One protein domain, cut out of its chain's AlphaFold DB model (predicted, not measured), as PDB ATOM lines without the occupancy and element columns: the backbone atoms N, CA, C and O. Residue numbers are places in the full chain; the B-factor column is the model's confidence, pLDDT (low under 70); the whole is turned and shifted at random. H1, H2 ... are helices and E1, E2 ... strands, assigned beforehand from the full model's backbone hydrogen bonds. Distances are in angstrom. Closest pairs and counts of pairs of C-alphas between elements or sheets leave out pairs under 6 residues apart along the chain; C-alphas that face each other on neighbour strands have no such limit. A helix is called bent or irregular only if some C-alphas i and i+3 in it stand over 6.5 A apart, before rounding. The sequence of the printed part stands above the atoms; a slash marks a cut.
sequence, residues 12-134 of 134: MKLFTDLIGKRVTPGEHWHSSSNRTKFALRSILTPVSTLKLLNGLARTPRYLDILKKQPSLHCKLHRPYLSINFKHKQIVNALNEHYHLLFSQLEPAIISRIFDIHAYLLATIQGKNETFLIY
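This is residues 12 to 134 of the 134 residues of an uncharacterized protein of Xenorhabdus japonica (UniProt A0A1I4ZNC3). A loose cluster of helices, H1 to H6, in which H3 and H6 run side by side, is drawn out at one end through H7 into an arm that ends in a two-stranded hairpin, E1 and E2, whose residues 125 to 130 stick out. The 123 printed residues hold seven named helices, then two strands in an antiparallel sheet, E1 - E2; the class is mostly helix. The whole is loose, with a radius of gyration of the C-alphas of 17.3 A, and elongated, spanning 59 by 31 by 27 A.

H1, residues 12 to 19, begins at C-alpha 12 (17.734, 3.313, -36.975). H2 is residues 32 to 44, 18.5 A long, and H3 residues 46 to 58, 18.0 A. H4 is residues 62 to 68; H5, residues 70 to 73, is irregular, with C-alphas 70 and 73 7.4 A apart. H6, residues 87 to 104, is 25.5 A long, and H7 is residues 107 to 113. E1 is residues 122 to 125; E2, residues 130 to 133, ends at C-alpha 133 (43.930, -22.304, -19.493).

H1 and H2 form a helical hairpin and touch, closest at the C-alphas of Ile 19 and Arg 35, 6.1 A. H1 touches H3, about perpendicular at 82 degrees, closest at the C-alphas of Met 12 and Leu 50, 6.5 A. With residues 87 to 95 alone, H6 touches H3 at a shallow tilt of 4 degrees, the same way; the C-alphas of Leu 52 and Val 91 are closest, 5.7 A. H4 is near H3, H5 near H2, and H7 near H6. In the hairpin of E1 and E2, N 124 and O 131 are within hydrogen-bond range at 2.8 A. Every O i to N i+4 pair is within range in H1, H2, H3, H4, H6 and H7; H5 is too short for one.

The printed part has no cut. The links H1 to H2 and H5 to H6 are long. The C-alphas of Ile 43 and Lys 127 are the two farthest apart, 59.5 A. Residues 70 to 74 and residue 77 have pLDDT under 70.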
ATOM      1  N   MET A  12      18.585   2.307 -37.629       84.31
ATOM      2  CA  MET A  12      17.734   3.313 -36.975       84.31
ATOM      3  C   MET A  12      16.861   2.682 -35.889       84.31
ATOM      4  O   MET A  12      16.746   3.231 -34.797       84.31
ATOM      5  N   LYS A  13      16.282   1.504 -36.151       85.56
ATOM      6  CA  LYS A  13      15.482   0.801 -35.142       85.56
ATOM      7  C   LYS A  13      16.364   0.395 -33.964       85.56
ATOM      8  O   LYS A  13      16.042   0.740 -32.829       85.56
ATOM      9  N   LEU A  14      17.542  -0.169 -34.248       85.69
ATOM     10  CA  LEU A  14      18.546  -0.476 -33.227       85.69
ATOM     11  C   LEU A  14      18.939   0.765 -32.405       85.69
ATOM     12  O   LEU A  14      18.992   0.695 -31.181       85.69
ATOM     13  N   PHE A  15      19.155   1.914 -33.050       87.50
ATOM     14  CA  PHE A  15      19.426   3.176 -32.359       87.50
ATOM     15  C   PHE A  15      18.301   3.548 -31.383       87.50
ATOM     16  O   PHE A  15      18.557   3.800 -30.205       87.50
ATOM     17  N   THR A  16      17.051   3.541 -31.854       86.19
ATOM     18  CA  THR A  16      15.895   3.895 -31.019       86.19
ATOM     19  C   THR A  16      15.668   2.905 -29.880       86.19
ATOM     20  O   THR A  16      15.300   3.319 -28.783       86.19
ATOM     21  N   ASP A  17      15.932   1.616 -30.099       85.94
ATOM     22  CA  ASP A  17      15.776   0.570 -29.089       85.94
ATOM     23  C   ASP A  17      16.842   0.685 -27.992       85.94
ATOM     24  O   ASP A  17      16.543   0.525 -26.803       85.94
ATOM     25  N   LEU A  18      18.072   1.034 -28.382       84.69
ATOM     26  CA  LEU A  18      19.188   1.274 -27.473       84.69
ATOM     27  C   LEU A  18      18.985   2.537 -26.636       84.69
ATOM     28  O   LEU A  18      19.226   2.504 -25.432       84.69
ATOM     29  N   ILE A  19      18.506   3.635 -27.227       84.44
ATOM     30  CA  ILE A  19      18.200   4.870 -26.487       84.44
ATOM     31  C   ILE A  19      16.969   4.681 -25.591       84.44
ATOM     32  O   ILE A  19      17.030   4.971 -24.394       84.44
ATOM     33  N   GLY A  20      15.895   4.104 -26.133       82.12
ATOM     34  CA  GLY A  20      14.587   3.942 -25.492       82.12
ATOM     35  C   GLY A  20      14.473   2.821 -24.455       82.12
ATOM     36  O   GLY A  20      13.361   2.441 -24.113       82.12
ATOM     37  N   LYS A  21      15.591   2.266 -23.966       80.12
ATOM     38  CA  LYS A  21      15.652   1.173 -22.964       80.12
ATOM     39  C   LYS A  21      14.983  -0.144 -23.369       80.12
ATOM     40  O   LYS A  21      14.919  -1.048 -22.545       80.12
ATOM     41  N   ARG A  22      14.567  -0.306 -24.627       80.44
ATOM     42  CA  ARG A  22      13.998  -1.570 -25.120       80.44
ATOM     43  C   ARG A  22      15.048  -2.674 -25.215       80.44
ATOM     44  O   ARG A  22      14.724  -3.842 -25.055       80.44
ATOM     45  N   VAL A  23      16.306  -2.294 -25.448       77.19
ATOM     46  CA  VAL A  23      17.450  -3.205 -25.505       77.19
ATOM     47  C   VAL A  23      18.546  -2.706 -24.560       77.19
ATOM     48  O   VAL A  23      19.019  -1.570 -24.666       77.19
ATOM     49  N   THR A  24      18.949  -3.551 -23.608       79.94
ATOM     50  CA  THR A  24      19.994  -3.275 -22.602       79.94
ATOM     51  C   THR A  24      21.012  -4.421 -22.597       79.94
ATOM     52  O   THR A  24      20.928  -5.323 -21.769       79.94
ATOM     53  N   PRO A  25      21.958  -4.443 -23.548       73.31
ATOM     54  CA  PRO A  25      22.793  -5.617 -23.778       73.31
ATOM     55  C   PRO A  25      23.882  -5.808 -22.709       73.31
ATOM     56  O   PRO A  25      24.468  -6.878 -22.642       73.31
ATOM     57  N   GLY A  26      24.136  -4.827 -21.837       74.88
ATOM     58  CA  GLY A  26      25.033  -5.002 -20.691       74.88
ATOM     59  C   GLY A  26      25.016  -3.825 -19.717       74.88
ATOM     60  O   GLY A  26      24.392  -2.801 -19.995       74.88
ATOM     61  N   GLU A  27      25.770  -3.947 -18.620       75.56
ATOM     62  CA  GLU A  27      25.797  -3.003 -17.485       75.56
ATOM     63  C   GLU A  27      25.970  -1.534 -17.881       75.56
ATOM     64  O   GLU A  27      25.311  -0.631 -17.364       75.56
ATOM     65  N   HIS A  28      26.803  -1.276 -18.889       75.88
ATOM     66  CA  HIS A  28      27.063   0.085 -19.348       75.88
ATOM     67  C   HIS A  28      25.825   0.753 -19.958       75.88
ATOM     68  O   HIS A  28      25.730   1.980 -19.947       75.88
ATOM     69  N   TRP A  29      24.871  -0.041 -20.449       76.19
ATOM     70  CA  TRP A  29      23.590   0.417 -20.963       76.19
ATOM     71  C   TRP A  29      22.533   0.572 -19.868       76.19
ATOM     72  O   TRP A  29      21.470   1.102 -20.170       76.19
ATOM     73  N   HIS A  30      22.754   0.172 -18.614       80.06
ATOM     74  CA  HIS A  30      21.809   0.491 -17.533       80.06
ATOM     75  C   HIS A  30      21.917   1.962 -17.104       80.06
ATOM     76  O   HIS A  30      20.906   2.596 -16.797       80.06
ATOM     77  N   SER A  31      23.113   2.550 -17.197       84.44
ATOM     78  CA  SER A  31      23.348   3.959 -16.870       84.44
ATOM     79  C   SER A  31      22.692   4.917 -17.874       84.44
ATOM     80  O   SER A  31      22.960   4.876 -19.079       84.44
ATOM     81  N   SER A  32      21.877   5.846 -17.367       83.19
ATOM     82  CA  SER A  32      21.297   6.942 -18.154       83.19
ATOM     83  C   SER A  32      22.374   7.859 -18.741       83.19
ATOM     84  O   SER A  32      22.280   8.234 -19.906       83.19
ATOM     85  N   SER A  33      23.440   8.145 -17.989       85.38
ATOM     86  CA  SER A  33      24.549   8.999 -18.439       85.38
ATOM     87  C   SER A  33      25.232   8.440 -19.691       85.38
ATOM     88  O   SER A  33      25.455   9.167 -20.659       85.38
ATOM     89  N   ASN A  34      25.511   7.134 -19.719       82.38
ATOM     90  CA  ASN A  34      26.149   6.486 -20.870       82.38
ATOM     91  C   ASN A  34      25.258   6.504 -22.118       82.38
ATOM     92  O   ASN A  34      25.747   6.734 -23.226       82.38
ATOM     93  N   ARG A  35      23.942   6.336 -21.944       84.62
ATOM     94  CA  ARG A  35      22.965   6.456 -23.039       84.62
ATOM     95  C   ARG A  35      22.915   7.870 -23.593       84.62
ATOM     96  O   ARG A  35      22.932   8.035 -24.808       84.62
ATOM     97  N   THR A  36      22.905   8.882 -22.730       86.19
ATOM     98  CA  THR A  36      22.918  10.285 -23.161       86.19
ATOM     99  C   THR A  36      24.203  10.612 -23.916       86.19
ATOM    100  O   THR A  36      24.138  11.206 -24.987       86.19
ATOM    101  N   LYS A  37      25.366  10.145 -23.437       87.50
ATOM    102  CA  LYS A  37      26.647  10.286 -24.159       87.50
ATOM    103  C   LYS A  37      26.587   9.650 -25.548       87.50
ATOM    104  O   LYS A  37      27.043  10.253 -26.518       87.50
ATOM    105  N   PHE A  38      25.994   8.462 -25.657       85.94
ATOM    106  CA  PHE A  38      25.781   7.804 -26.943       85.94
ATOM    107  C   PHE A  38      24.836   8.601 -27.853       85.94
ATOM    108  O   PHE A  38      25.160   8.810 -29.022       85.94
ATOM    109  N   ALA A  39      23.712   9.097 -27.329       86.88
ATOM    110  CA  ALA A  39      22.751   9.897 -28.089       86.88
ATOM    111  C   ALA A  39      23.400  11.179 -28.632       86.88
ATOM    112  O   ALA A  39      23.339  11.442 -29.830       86.88
ATOM    113  N   LEU A  40      24.104  11.922 -27.773       88.50
ATOM    114  CA  LEU A  40      24.819  13.146 -28.140       88.50
ATOM    115  C   LEU A  40      25.880  12.879 -29.211       88.50
ATOM    116  O   LEU A  40      25.921  13.562 -30.231       88.50
ATOM    117  N   ARG A  41      26.701  11.834 -29.042       83.56
ATOM    118  CA  ARG A  41      27.696  11.444 -30.053       83.56
ATOM    119  C   ARG A  41      27.043  11.081 -31.387       83.56
ATOM    120  O   ARG A  41      27.590  11.381 -32.450       83.56
ATOM    121  N   SER A  42      25.879  10.445 -31.330       85.62
ATOM    122  CA  SER A  42      25.112  10.064 -32.513       85.62
ATOM    123  C   SER A  42      24.570  11.284 -33.250       85.62
ATOM    124  O   SER A  42      24.621  11.295 -34.472       85.62
ATOM    125  N   ILE A  43      24.159  12.333 -32.534       86.19
ATOM    126  CA  ILE A  43      23.760  13.619 -33.128       86.19
ATOM    127  C   ILE A  43      24.954  14.315 -33.797       86.19
ATOM    128  O   ILE A  43      24.804  14.874 -34.878       86.19
ATOM    129  N   LEU A  44      26.151  14.241 -33.202       87.12
ATOM    130  CA  LEU A  44      27.365  14.840 -33.773       87.12
ATOM    131  C   LEU A  44      27.898  14.086 -35.003       87.12
ATOM    132  O   LEU A  44      28.559  14.672 -35.855       87.12
ATOM    133  N   THR A  45      27.654  12.775 -35.098       83.62
ATOM    134  CA  THR A  45      28.192  11.917 -36.172       83.62
ATOM    135  C   THR A  45      27.144  10.967 -36.777       83.62
ATOM    136  O   THR A  45      27.394   9.763 -36.905       83.62
ATOM    137  N   PRO A  46      25.982  11.478 -37.225       84.31
ATOM    138  CA  PRO A  46      24.790  10.666 -37.487       84.31
ATOM    139  C   PRO A  46      25.009   9.648 -38.602       84.31
ATOM    140  O   PRO A  46      24.685   8.473 -38.450       84.31
ATOM    141  N   VAL A  47      25.661  10.058 -39.693       85.25
ATOM    142  CA  VAL A  47      25.942   9.174 -40.833       85.25
ATOM    143  C   VAL A  47      26.844   8.010 -40.424       85.25
ATOM    144  O   VAL A  47      26.587   6.866 -40.792       85.25
ATOM    145  N   SER A  48      27.895   8.277 -39.645       82.50
ATOM    146  CA  SER A  48      28.839   7.231 -39.239       82.50
ATOM    147  C   SER A  48      28.217   6.270 -38.234       82.50
ATOM    148  O   SER A  48      28.395   5.059 -38.359       82.50
ATOM    149  N   THR A  49      27.460   6.799 -37.273       85.69
ATOM    150  CA  THR A  49      26.744   5.992 -36.286       85.69
ATOM    151  C   THR A  49      25.709   5.102 -36.953       85.69
ATOM    152  O   THR A  49      25.685   3.904 -36.695       85.69
ATOM    153  N   LEU A  50      24.891   5.637 -37.861       85.94
ATOM    154  CA  LEU A  50      23.902   4.824 -38.563       85.94
ATOM    155  C   LEU A  50      24.552   3.768 -39.449       85.94
ATOM    156  O   LEU A  50      24.043   2.656 -39.527       85.94
ATOM    157  N   LYS A  51      25.691   4.064 -40.084       86.06
ATOM    158  CA  LYS A  51      26.417   3.074 -40.891       86.06
ATOM    159  C   LYS A  51      26.961   1.923 -40.035       86.06
ATOM    160  O   LYS A  51      26.856   0.769 -40.442       86.06
ATOM    161  N   LEU A  52      27.470   2.230 -38.842       86.06
ATOM    162  CA  LEU A  52      27.889   1.234 -37.853       86.06
ATOM    163  C   LEU A  52      26.702   0.394 -37.365       86.06
ATOM    164  O   LEU A  52      26.752  -0.831 -37.408       86.06
ATOM    165  N   LEU A  53      25.625   1.047 -36.923       87.50
ATOM    166  CA  LEU A  53      24.446   0.358 -36.398       87.50
ATOM    167  C   LEU A  53      23.750  -0.479 -37.468       87.50
ATOM    168  O   LEU A  53      23.268  -1.556 -37.154       87.50
ATOM    169  N   ASN A  54      23.725  -0.030 -38.725       88.06
ATOM    170  CA  ASN A  54      23.212  -0.828 -39.840       88.06
ATOM    171  C   ASN A  54      24.049  -2.091 -40.071       88.06
ATOM    172  O   ASN A  54      23.476  -3.149 -40.306       88.06
ATOM    173  N   GLY A  55      25.380  -1.995 -39.999       85.00
ATOM    174  CA  GLY A  55      26.255  -3.166 -40.109       85.00
ATOM    175  C   GLY A  55      26.007  -4.164 -38.979       85.00
ATOM    176  O   GLY A  55      25.746  -5.338 -39.230       85.00
ATOM    177  N   LEU A  56      25.963  -3.672 -37.739       85.62
ATOM    178  CA  LEU A  56      25.665  -4.493 -36.564       85.62
ATOM    179  C   LEU A  56      24.282  -5.136 -36.640       85.62
ATOM    180  O   LEU A  56      24.161  -6.329 -36.405       85.62
ATOM    181  N   ALA A  57      23.248  -4.378 -36.999       85.00
ATOM    182  CA  ALA A  57      21.877  -4.879 -37.012       85.00
ATOM    183  C   ALA A  57      21.635  -5.944 -38.099       85.00
ATOM    184  O   ALA A  57      20.736  -6.769 -37.959       85.00
ATOM    185  N   ARG A  58      22.462  -5.958 -39.156       83.75
ATOM    186  CA  ARG A  58      22.496  -7.014 -40.183       83.75
ATOM    187  C   ARG A  58      23.321  -8.233 -39.771       83.75
ATOM    188  O   ARG A  58      23.217  -9.272 -40.412       83.75
ATOM    189  N   THR A  59      24.147  -8.105 -38.739       81.81
ATOM    190  CA  THR A  59      25.004  -9.192 -38.273       81.81
ATOM    191  C   THR A  59      24.175 -10.176 -37.439       81.81
ATOM    192  O   THR A  59      23.415  -9.747 -36.561       81.81
ATOM    193  N   PRO A  60      24.312 -11.497 -37.656       78.19
ATOM    194  CA  PRO A  60      23.726 -12.493 -36.767       78.19
ATOM    195  C   PRO A  60      24.197 -12.273 -35.325       78.19
ATOM    196  O   PRO A  60      25.349 -11.923 -35.089       78.19
ATOM    197  N   ARG A  61      23.320 -12.492 -34.339       78.88
ATOM    198  CA  ARG A  61      23.673 -12.395 -32.906       78.88
ATOM    199  C   ARG A  61      24.184 -11.012 -32.461       78.88
ATOM    200  O   ARG A  61      24.995 -10.901 -31.544       78.88
ATOM    201  N   TYR A  62      23.679  -9.933 -33.062       81.56
ATOM    202  CA  TYR A  62      24.105  -8.565 -32.738       81.56
ATOM    203  C   TYR A  62      23.971  -8.188 -31.247       81.56
ATOM    204  O   TYR A  62      24.770  -7.395 -30.748       81.56
ATOM    205  N   LEU A  63      23.005  -8.755 -30.509       80.69
ATOM    206  CA  LEU A  63      22.908  -8.533 -29.060       80.69
ATOM    207  C   LEU A  63      24.054  -9.175 -28.285       80.69
ATOM    208  O   LEU A  63      24.561  -8.549 -27.356       80.69
ATOM    209  N   ASP A  64      24.499 -10.365 -28.683       82.75
ATOM    210  CA  ASP A  64      25.633 -11.037 -28.044       82.75
ATOM    211  C   ASP A  64      26.923 -10.233 -28.257       82.75
ATOM    212  O   ASP A  64      27.712 -10.045 -27.327       82.75
ATOM    213  N   ILE A  65      27.080  -9.652 -29.452       83.12
ATOM    214  CA  ILE A  65      28.159  -8.708 -29.766       83.12
ATOM    215  C   ILE A  65      28.093  -7.485 -28.846       83.12
ATOM    216  O   ILE A  65      29.092  -7.111 -28.231       83.12
ATOM    217  N   LEU A  66      26.919  -6.858 -28.726       81.62
ATOM    218  CA  LEU A  66      26.731  -5.681 -27.874       81.62
ATOM    219  C   LEU A  66      26.937  -5.994 -26.385       81.62
ATOM    220  O   LEU A  66      27.369  -5.114 -25.637       81.62
ATOM    221  N   LYS A  67      26.650  -7.229 -25.960       81.56
ATOM    222  CA  LYS A  67      26.842  -7.704 -24.588       81.56
ATOM    223  C   LYS A  67      28.312  -7.914 -24.253       81.56
ATOM    224  O   LYS A  67      28.781  -7.388 -23.246       81.56
ATOM    225  N   LYS A  68      29.057  -8.626 -25.106       80.44
ATOM    226  CA  LYS A  68      30.514  -8.809 -24.949       80.44
ATOM    227  C   LYS A  68      31.283  -7.508 -25.129       80.44
ATOM    228  O   LYS A  68      32.350  -7.343 -24.545       80.44
ATOM    229  N   GLN A  69      30.750  -6.582 -25.922       78.81
ATOM    230  CA  GLN A  69      31.383  -5.305 -26.201       78.81
ATOM    231  C   GLN A  69      30.549  -4.136 -25.665       78.81
ATOM    232  O   GLN A  69      30.039  -3.314 -26.434       78.81
ATOM    233  N   PRO A  70      30.445  -3.992 -24.332       67.81
ATOM    234  CA  PRO A  70      29.574  -2.995 -23.736       67.81
ATOM    235  C   PRO A  70      30.020  -1.575 -24.082       67.81
ATOM    236  O   PRO A  70      29.186  -0.684 -24.120       67.81
ATOM    237  N   SER A  71      31.300  -1.352 -24.405       68.38
ATOM    238  CA  SER A  71      31.862  -0.036 -24.737       68.38
ATOM    239  C   SER A  71      31.641   0.424 -26.186       68.38
ATOM    240  O   SER A  71      32.039   1.539 -26.528       68.38
ATOM    241  N   LEU A  72      30.990  -0.384 -27.038       66.75
ATOM    242  CA  LEU A  72      30.791  -0.099 -28.471       66.75
ATOM    243  C   LEU A  72      30.107   1.259 -28.734       66.75
ATOM    244  O   LEU A  72      30.357   1.883 -29.760       66.75
ATOM    245  N   HIS A  73      29.296   1.738 -27.786       62.69
ATOM    246  CA  HIS A  73      28.598   3.025 -27.851       62.69
ATOM    247  C   HIS A  73      29.496   4.243 -27.573       62.69
ATOM    248  O   HIS A  73      29.262   5.319 -28.121       62.69
ATOM    249  N   CYS A  74      30.525   4.090 -26.735       60.25
ATOM    250  CA  CYS A  74      31.386   5.193 -26.294       60.25
ATOM    251  C   CYS A  74      32.758   5.195 -26.975       60.25
ATOM    252  O   CYS A  74      33.317   6.262 -27.224       60.25
ATOM    253  N   LYS A  75      33.325   4.016 -27.263       70.62
ATOM    254  CA  LYS A  75      34.681   3.868 -27.798       70.62
ATOM    255  C   LYS A  75      34.661   2.955 -29.016       70.62
ATOM    256  O   LYS A  75      34.412   1.758 -28.906       70.62
ATOM    257  N   LEU A  76      34.976   3.532 -30.169       71.94
ATOM    258  CA  LEU A  76      35.199   2.806 -31.423       71.94
ATOM    259  C   LEU A  76      36.640   2.299 -31.560       71.94
ATOM    260  O   LEU A  76      36.882   1.342 -32.284       71.94
ATOM    261  N   HIS A  77      37.583   2.906 -30.835       68.81
ATOM    262  CA  HIS A  77      38.979   2.481 -30.823       68.81
ATOM    263  C   HIS A  77      39.124   1.074 -30.225       68.81
ATOM    264  O   HIS A  77      38.525   0.762 -29.189       68.81
ATOM    265  N   ARG A  78      39.916   0.224 -30.876       75.88
ATOM    266  CA  ARG A  78      40.236  -1.140 -30.438       75.88
ATOM    267  C   ARG A  78      41.744  -1.356 -30.571       75.88
ATOM    268  O   ARG A  78      42.307  -0.804 -31.509       75.88
ATOM    269  N   PRO A  79      42.379  -2.166 -29.703       80.00
ATOM    270  CA  PRO A  79      43.824  -2.412 -29.772       80.00
ATOM    271  C   PRO A  79      44.293  -2.967 -31.123       80.00
ATOM    272  O   PRO A  79      45.417  -2.722 -31.531       80.00
ATOM    273  N   TYR A  80      43.415  -3.686 -31.828       82.75
ATOM    274  CA  TYR A  80      43.693  -4.252 -33.147       82.75
ATOM    275  C   TYR A  80      43.477  -3.271 -34.315       82.75
ATOM    276  O   TYR A  80      43.731  -3.629 -35.461       82.75
ATOM    277  N   LEU A  81      42.958  -2.061 -34.071       86.62
ATOM    278  CA  LEU A  81      42.750  -1.054 -35.114       86.62
ATOM    279  C   LEU A  81      43.946  -0.105 -35.175       86.62
ATOM    280  O   LEU A  81      44.459   0.329 -34.148       86.62
ATOM    281  N   SER A  82      44.352   0.265 -36.391       85.75
ATOM    282  CA  SER A  82      45.423   1.241 -36.581       85.75
ATOM    283  C   SER A  82      45.018   2.615 -36.038       85.75
ATOM    284  O   SER A  82      43.922   3.105 -36.317       85.75
ATOM    285  N   ILE A  83      45.944   3.270 -35.334       84.38
ATOM    286  CA  ILE A  83      45.788   4.639 -34.813       84.38
ATOM    287  C   ILE A  83      45.529   5.638 -35.956       84.38
ATOM    288  O   ILE A  83      44.830   6.633 -35.775       84.38
ATOM    289  N   ASN A  84      46.023   5.337 -37.162       87.31
ATOM    290  CA  ASN A  84      45.887   6.190 -38.343       87.31
ATOM    291  C   ASN A  84      44.527   6.056 -39.050       87.31
ATOM    292  O   ASN A  84      44.283   6.725 -40.057       87.31
ATOM    293  N   PHE A  85      43.630   5.189 -38.571       87.81
ATOM    294  CA  PHE A  85      42.325   5.019 -39.197       87.81
ATOM    295  C   PHE A  85      41.402   6.205 -38.927       87.81
ATOM    296  O   PHE A  85      41.098   6.571 -37.792       87.81
ATOM    297  N   LYS A  86      40.837   6.744 -40.008       87.56
ATOM    298  CA  LYS A  86      39.717   7.683 -39.936       87.56
ATOM    299  C   LYS A  86      38.461   6.957 -39.452       87.56
ATOM    300  O   LYS A  86      38.283   5.760 -39.672       87.56
ATOM    301  N   HIS A  87      37.509   7.704 -38.899       82.44
ATOM    302  CA  HIS A  87      36.255   7.155 -38.364       82.44
ATOM    303  C   HIS A  87      35.505   6.234 -39.351       82.44
ATOM    304  O   HIS A  87      34.985   5.192 -38.959       82.44
ATOM    305  N   LYS A  88      35.486   6.573 -40.650       84.88
ATOM    306  CA  LYS A  88      34.888   5.725 -41.698       84.88
ATOM    307  C   LYS A  88      35.622   4.386 -41.865       84.88
ATOM    308  O   LYS A  88      34.963   3.369 -42.047       84.88
ATOM    309  N   GLN A  89      36.954   4.388 -41.792       88.19
ATOM    310  CA  GLN A  89      37.780   3.180 -41.893       88.19
ATOM    311  C   GLN A  89      37.597   2.291 -40.664       88.19
ATOM    312  O   GLN A  89      37.469   1.085 -40.820       88.19
ATOM    313  N   ILE A  90      37.481   2.884 -39.470       88.00
ATOM    314  CA  ILE A  90      37.156   2.145 -38.243       88.00
ATOM    315  C   ILE A  90      35.812   1.423 -38.387       88.00
ATOM    316  O   ILE A  90      35.732   0.225 -38.142       88.00
ATOM    317  N   VAL A  91      34.763   2.129 -38.826       86.88
ATOM    318  CA  VAL A  91      33.440   1.515 -39.029       86.88
ATOM    319  C   VAL A  91      33.498   0.403 -40.080       86.88
ATOM    320  O   VAL A  91      32.896  -0.646 -39.878       86.88
ATOM    321  N   ASN A  92      34.239   0.602 -41.174       88.25
ATOM    322  CA  ASN A  92      34.402  -0.430 -42.197       88.25
ATOM    323  C   ASN A  92      35.131  -1.661 -41.653       88.25
ATOM    324  O   ASN A  92      34.636  -2.768 -41.797       88.25
ATOM    325  N   ALA A  93      36.259  -1.464 -40.968       89.81
ATOM    326  CA  ALA A  93      37.037  -2.544 -40.369       89.81
ATOM    327  C   ALA A  93      36.226  -3.332 -39.330       89.81
ATOM    328  O   ALA A  93      36.355  -4.546 -39.253       89.81
ATOM    329  N   LEU A  94      35.362  -2.662 -38.559       87.44
ATOM    330  CA  LEU A  94      34.452  -3.332 -37.628       87.44
ATOM    331  C   LEU A  94      33.411  -4.187 -38.357       87.44
ATOM    332  O   LEU A  94      33.173  -5.321 -37.953       87.44
ATOM    333  N   ASN A  95      32.805  -3.661 -39.424       86.25
ATOM    334  CA  ASN A  95      31.849  -4.425 -40.224       86.25
ATOM    335  C   ASN A  95      32.519  -5.635 -40.889       86.25
ATOM    336  O   ASN A  95      31.987  -6.737 -40.802       86.25
ATOM    337  N   GLU A  96      33.701  -5.445 -41.480       89.06
ATOM    338  CA  GLU A  96      34.496  -6.524 -42.077       89.06
ATOM    339  C   GLU A  96      34.910  -7.569 -41.043       89.06
ATOM    340  O   GLU A  96      34.787  -8.760 -41.293       89.06
ATOM    341  N   HIS A  97      35.336  -7.150 -39.848       89.38
ATOM    342  CA  HIS A  97      35.700  -8.069 -38.772       89.38
ATOM    343  C   HIS A  97      34.557  -9.030 -38.434       89.38
ATOM    344  O   HIS A  97      34.774 -10.239 -38.390       89.38
ATOM    345  N   TYR A  98      33.344  -8.513 -38.220       87.38
ATOM    346  CA  TYR A  98      32.204  -9.378 -37.928       87.38
ATOM    347  C   TYR A  98      31.791 -10.195 -39.152       87.38
ATOM    348  O   TYR A  98      31.522 -11.382 -39.014       87.38
ATOM    349  N   HIS A  99      31.808  -9.617 -40.353       88.19
ATOM    350  CA  HIS A  99      31.531 -10.370 -41.574       88.19
ATOM    351  C   HIS A  99      32.483 -11.568 -41.743       88.19
ATOM    352  O   HIS A  99      32.033 -12.690 -41.974       88.19
ATOM    353  N   LEU A 100      33.788 -11.370 -41.553       90.31
ATOM    354  CA  LEU A 100      34.789 -12.436 -41.579       90.31
ATOM    355  C   LEU A 100      34.567 -13.447 -40.452       90.31
ATOM    356  O   LEU A 100      34.573 -14.646 -40.704       90.31
ATOM    357  N   LEU A 101      34.303 -12.981 -39.229       89.38
ATOM    358  CA  LEU A 101      34.065 -13.858 -38.084       89.38
ATOM    359  C   LEU A 101      32.889 -14.809 -38.340       89.38
ATOM    360  O   LEU A 101      33.009 -16.006 -38.103       89.38
ATOM    361  N   PHE A 102      31.767 -14.295 -38.846       87.38
ATOM    362  CA  PHE A 102      30.576 -15.109 -39.099       87.38
ATOM    363  C   PHE A 102      30.631 -15.912 -40.405       87.38
ATOM    364  O   PHE A 102      29.897 -16.888 -40.521       87.38
ATOM    365  N   SER A 103      31.466 -15.525 -41.376       88.81
ATOM    366  CA  SER A 103      31.613 -16.264 -42.642       88.81
ATOM    367  C   SER A 103      32.672 -17.362 -42.595       88.81
ATOM    368  O   SER A 103      32.528 -18.354 -43.300       88.81
ATOM    369  N   GLN A 104      33.730 -17.192 -41.797       90.88
ATOM    370  CA  GLN A 104      34.885 -18.096 -41.798       90.88
ATOM    371  C   GLN A 104      34.882 -19.097 -40.637       90.88
ATOM    372  O   GLN A 104      35.494 -20.155 -40.757       90.88
ATOM    373  N   LEU A 105      34.241 -18.781 -39.505       88.12
ATOM    374  CA  LEU A 105      34.228 -19.675 -38.348       88.12
ATOM    375  C   LEU A 105      32.989 -20.567 -38.321       88.12
ATOM    376  O   LEU A 105      31.880 -20.159 -38.656       88.12
ATOM    377  N   GLU A 106      33.180 -21.786 -37.821       88.12
ATOM    378  CA  GLU A 106      32.085 -22.716 -37.586       88.12
ATOM    379  C   GLU A 106      31.116 -22.173 -36.510       88.12
ATOM    380  O   GLU A 106      31.563 -21.640 -35.482       88.12
ATOM    381  N   PRO A 107      29.788 -22.352 -36.666       85.25
ATOM    382  CA  PRO A 107      28.793 -21.885 -35.696       85.25
ATOM    383  C   PRO A 107      29.031 -22.351 -34.250       85.25
ATOM    384  O   PRO A 107      28.705 -21.623 -33.306       85.25
ATOM    385  N   ALA A 108      29.626 -23.533 -34.058       86.00
ATOM    386  CA  ALA A 108      29.992 -24.053 -32.740       86.00
ATOM    387  C   ALA A 108      31.079 -23.201 -32.061       86.00
ATOM    388  O   ALA A 108      30.982 -22.897 -30.871       86.00
ATOM    389  N   ILE A 109      32.079 -22.747 -32.823       85.06
ATOM    390  CA  ILE A 109      33.147 -21.873 -32.324       85.06
ATOM    391  C   ILE A 109      32.593 -20.472 -32.049       85.06
ATOM    392  O   ILE A 109      32.853 -19.901 -30.994       85.06
ATOM    393  N   ILE A 110      31.755 -19.942 -32.942       87.06
ATOM    394  CA  ILE A 110      31.088 -18.644 -32.745       87.06
ATOM    395  C   ILE A 110      30.236 -18.667 -31.467       87.06
ATOM    396  O   ILE A 110      30.225 -17.710 -30.692       87.06
ATOM    397  N   SER A 111      29.525 -19.766 -31.209       85.69
ATOM    398  CA  SER A 111      28.768 -19.968 -29.966       85.69
ATOM    399  C   SER A 111      29.662 -19.869 -28.734       85.69
ATOM    400  O   SER A 111      29.317 -19.125 -27.821       85.69
ATOM    401  N   ARG A 112      30.843 -20.499 -28.772       84.50
ATOM    402  CA  ARG A 112      31.844 -20.458 -27.695       84.50
ATOM    403  C   ARG A 112      32.454 -19.066 -27.488       84.50
ATOM    404  O   ARG A 112      32.547 -18.616 -26.355       84.50
ATOM    405  N   ILE A 113      32.798 -18.340 -28.557       84.62
ATOM    406  CA  ILE A 113      33.376 -16.977 -28.476       84.62
ATOM    407  C   ILE A 113      32.442 -16.007 -27.738       84.62
ATOM    408  O   ILE A 113      32.877 -15.166 -26.946       84.62
ATOM    409  N   PHE A 114      31.146 -16.109 -28.017       83.50
ATOM    410  CA  PHE A 114      30.128 -15.241 -27.434       83.50
ATOM    411  C   PHE A 114      29.500 -15.812 -26.155       83.50
ATOM    412  O   PHE A 114      28.581 -15.192 -25.614       83.50
ATOM    413  N   ASP A 115      29.989 -16.947 -25.651       83.81
ATOM    414  CA  ASP A 115      29.540 -17.509 -24.383       83.81
ATOM    415  C   ASP A 115      29.959 -16.605 -23.206       83.81
ATOM    416  O   ASP A 115      30.955 -15.870 -23.234       83.81
ATOM    417  N   ILE A 116      29.135 -16.618 -22.167       75.81
ATOM    418  CA  ILE A 116      29.379 -15.954 -20.892       75.81
ATOM    419  C   ILE A 116      30.411 -16.753 -20.087       75.81
ATOM    420  O   ILE A 116      31.185 -16.154 -19.340       75.81
ATOM    421  N   HIS A 117      30.436 -18.078 -20.248       79.88
ATOM    422  CA  HIS A 117      31.357 -18.959 -19.540       79.88
ATOM    423  C   HIS A 117      32.775 -18.901 -20.119       79.88
ATOM    424  O   HIS A 117      32.971 -18.650 -21.309       79.88
ATOM    425  N   ALA A 118      33.771 -19.110 -19.253       76.38
ATOM    426  CA  ALA A 118      35.169 -19.170 -19.662       76.38
ATOM    427  C   ALA A 118      35.399 -20.398 -20.557       76.38
ATOM    428  O   ALA A 118      34.826 -21.465 -20.317       76.38
ATOM    429  N   TYR A 119      36.207 -20.240 -21.603       81.06
ATOM    430  CA  TYR A 119      36.380 -21.263 -22.625       81.06
ATOM    431  C   TYR A 119      37.735 -21.934 -22.459       81.06
ATOM    432  O   TYR A 119      38.751 -21.302 -22.700       81.06
ATOM    433  N   LEU A 120      37.758 -23.220 -22.101       84.50
ATOM    434  CA  LEU A 120      39.017 -23.952 -21.965       84.50
ATOM    435  C   LEU A 120      39.769 -23.969 -23.308       84.50
ATOM    436  O   LEU A 120      39.381 -24.668 -24.246       84.50
ATOM    437  N   LEU A 121      40.842 -23.187 -23.381       85.38
ATOM    438  CA  LEU A 121      41.723 -23.038 -24.532       85.38
ATOM    439  C   LEU A 121      42.723 -24.187 -24.609       85.38
ATOM    440  O   LEU A 121      42.960 -24.727 -25.688       85.38
ATOM    441  N   ALA A 122      43.316 -24.551 -23.472       89.88
ATOM    442  CA  ALA A 122      44.324 -25.596 -23.414       89.88
ATOM    443  C   ALA A 122      44.415 -26.222 -22.024       89.88
ATOM    444  O   ALA A 122      44.283 -25.547 -21.005       89.88
ATOM    445  N   THR A 123      44.733 -27.512 -22.005       92.75
ATOM    446  CA  THR A 123      45.163 -28.221 -20.803       92.75
ATOM    447  C   THR A 123      46.656 -28.470 -20.927       92.75
ATOM    448  O   THR A 123      47.092 -29.191 -21.821       92.75
ATOM    449  N   ILE A 124      47.446 -27.869 -20.045       94.00
ATOM    450  CA  ILE A 124      48.889 -28.076 -19.990       94.00
ATOM    451  C   ILE A 124      49.170 -29.108 -18.905       94.00
ATOM    452  O   ILE A 124      49.017 -28.827 -17.717       94.00
ATOM    453  N   GLN A 125      49.592 -30.305 -19.308       93.69
ATOM    454  CA  GLN A 125      50.108 -31.294 -18.366       93.69
ATOM    455  C   GLN A 125      51.574 -30.995 -18.052       93.69
ATOM    456  O   GLN A 125      52.445 -31.097 -18.914       93.69
ATOM    457  N   GLY A 126      51.836 -30.604 -16.810       88.50
ATOM    458  CA  GLY A 126      53.171 -30.543 -16.241       88.50
ATOM    459  C   GLY A 126      53.584 -31.883 -15.633       88.50
ATOM    460  O   GLY A 126      52.807 -32.830 -15.552       88.50
ATOM    461  N   LYS A 127      54.831 -31.948 -15.156       86.38
ATOM    462  CA  LYS A 127      55.409 -33.165 -14.562       86.38
ATOM    463  C   LYS A 127      54.671 -33.634 -13.296       86.38
ATOM    464  O   LYS A 127      54.596 -34.834 -13.066       86.38
ATOM    465  N   ASN A 128      54.132 -32.695 -12.512       86.19
ATOM    466  CA  ASN A 128      53.461 -32.975 -11.235       86.19
ATOM    467  C   ASN A 128      52.012 -32.464 -11.173       86.19
ATOM    468  O   ASN A 128      51.270 -32.868 -10.286       86.19
ATOM    469  N   GLU A 129      51.604 -31.566 -12.076       91.12
ATOM    470  CA  GLU A 129      50.310 -30.877 -12.007       91.12
ATOM    471  C   GLU A 129      49.754 -30.602 -13.404       91.12
ATOM    472  O   GLU A 129      50.497 -30.532 -14.383       91.12
ATOM    473  N   THR A 130      48.434 -30.437 -13.497       90.50
ATOM    474  CA  THR A 130      47.737 -30.083 -14.738       90.50
ATOM    475  C   THR A 130      47.168 -28.673 -14.622       90.50
ATOM    476  O   THR A 130      46.398 -28.391 -13.708       90.50
ATOM    477  N   PHE A 131      47.508 -27.802 -15.571       91.06
ATOM    478  CA  PHE A 131      47.026 -26.426 -15.643       91.06
ATOM    479  C   PHE A 131      45.949 -26.300 -16.715       91.06
ATOM    480  O   PHE A 131      46.138 -26.721 -17.856       91.06
ATOM    481  N   LEU A 132      44.823 -25.696 -16.355       91.50
ATOM    482  CA  LEU A 132      43.716 -25.422 -17.263       91.50
ATOM    483  C   LEU A 132      43.758 -23.940 -17.646       91.50
ATOM    484  O   LEU A 132      43.642 -23.071 -16.783       91.50
ATOM    485  N   ILE A 133      43.953 -23.657 -18.932       86.38
ATOM    486  CA  ILE A 133      43.930 -22.304 -19.493       86.38
ATOM    487  C   ILE A 133      42.545 -22.074 -20.078       86.38
ATOM    488  O   ILE A 133      42.165 -22.759 -21.028       86.38
ATOM    489  N   TYR A 134      41.818 -21.115 -19.514       81.38
ATOM    490  CA  TYR A 134      40.483 -20.694 -19.943       81.38
ATOM    491  C   TYR A 134      40.479 -19.306 -20.590       81.38
ATOM    492  O   TYR A 134      41.480 -18.575 -20.414       81.38
TER     493      TYR A 134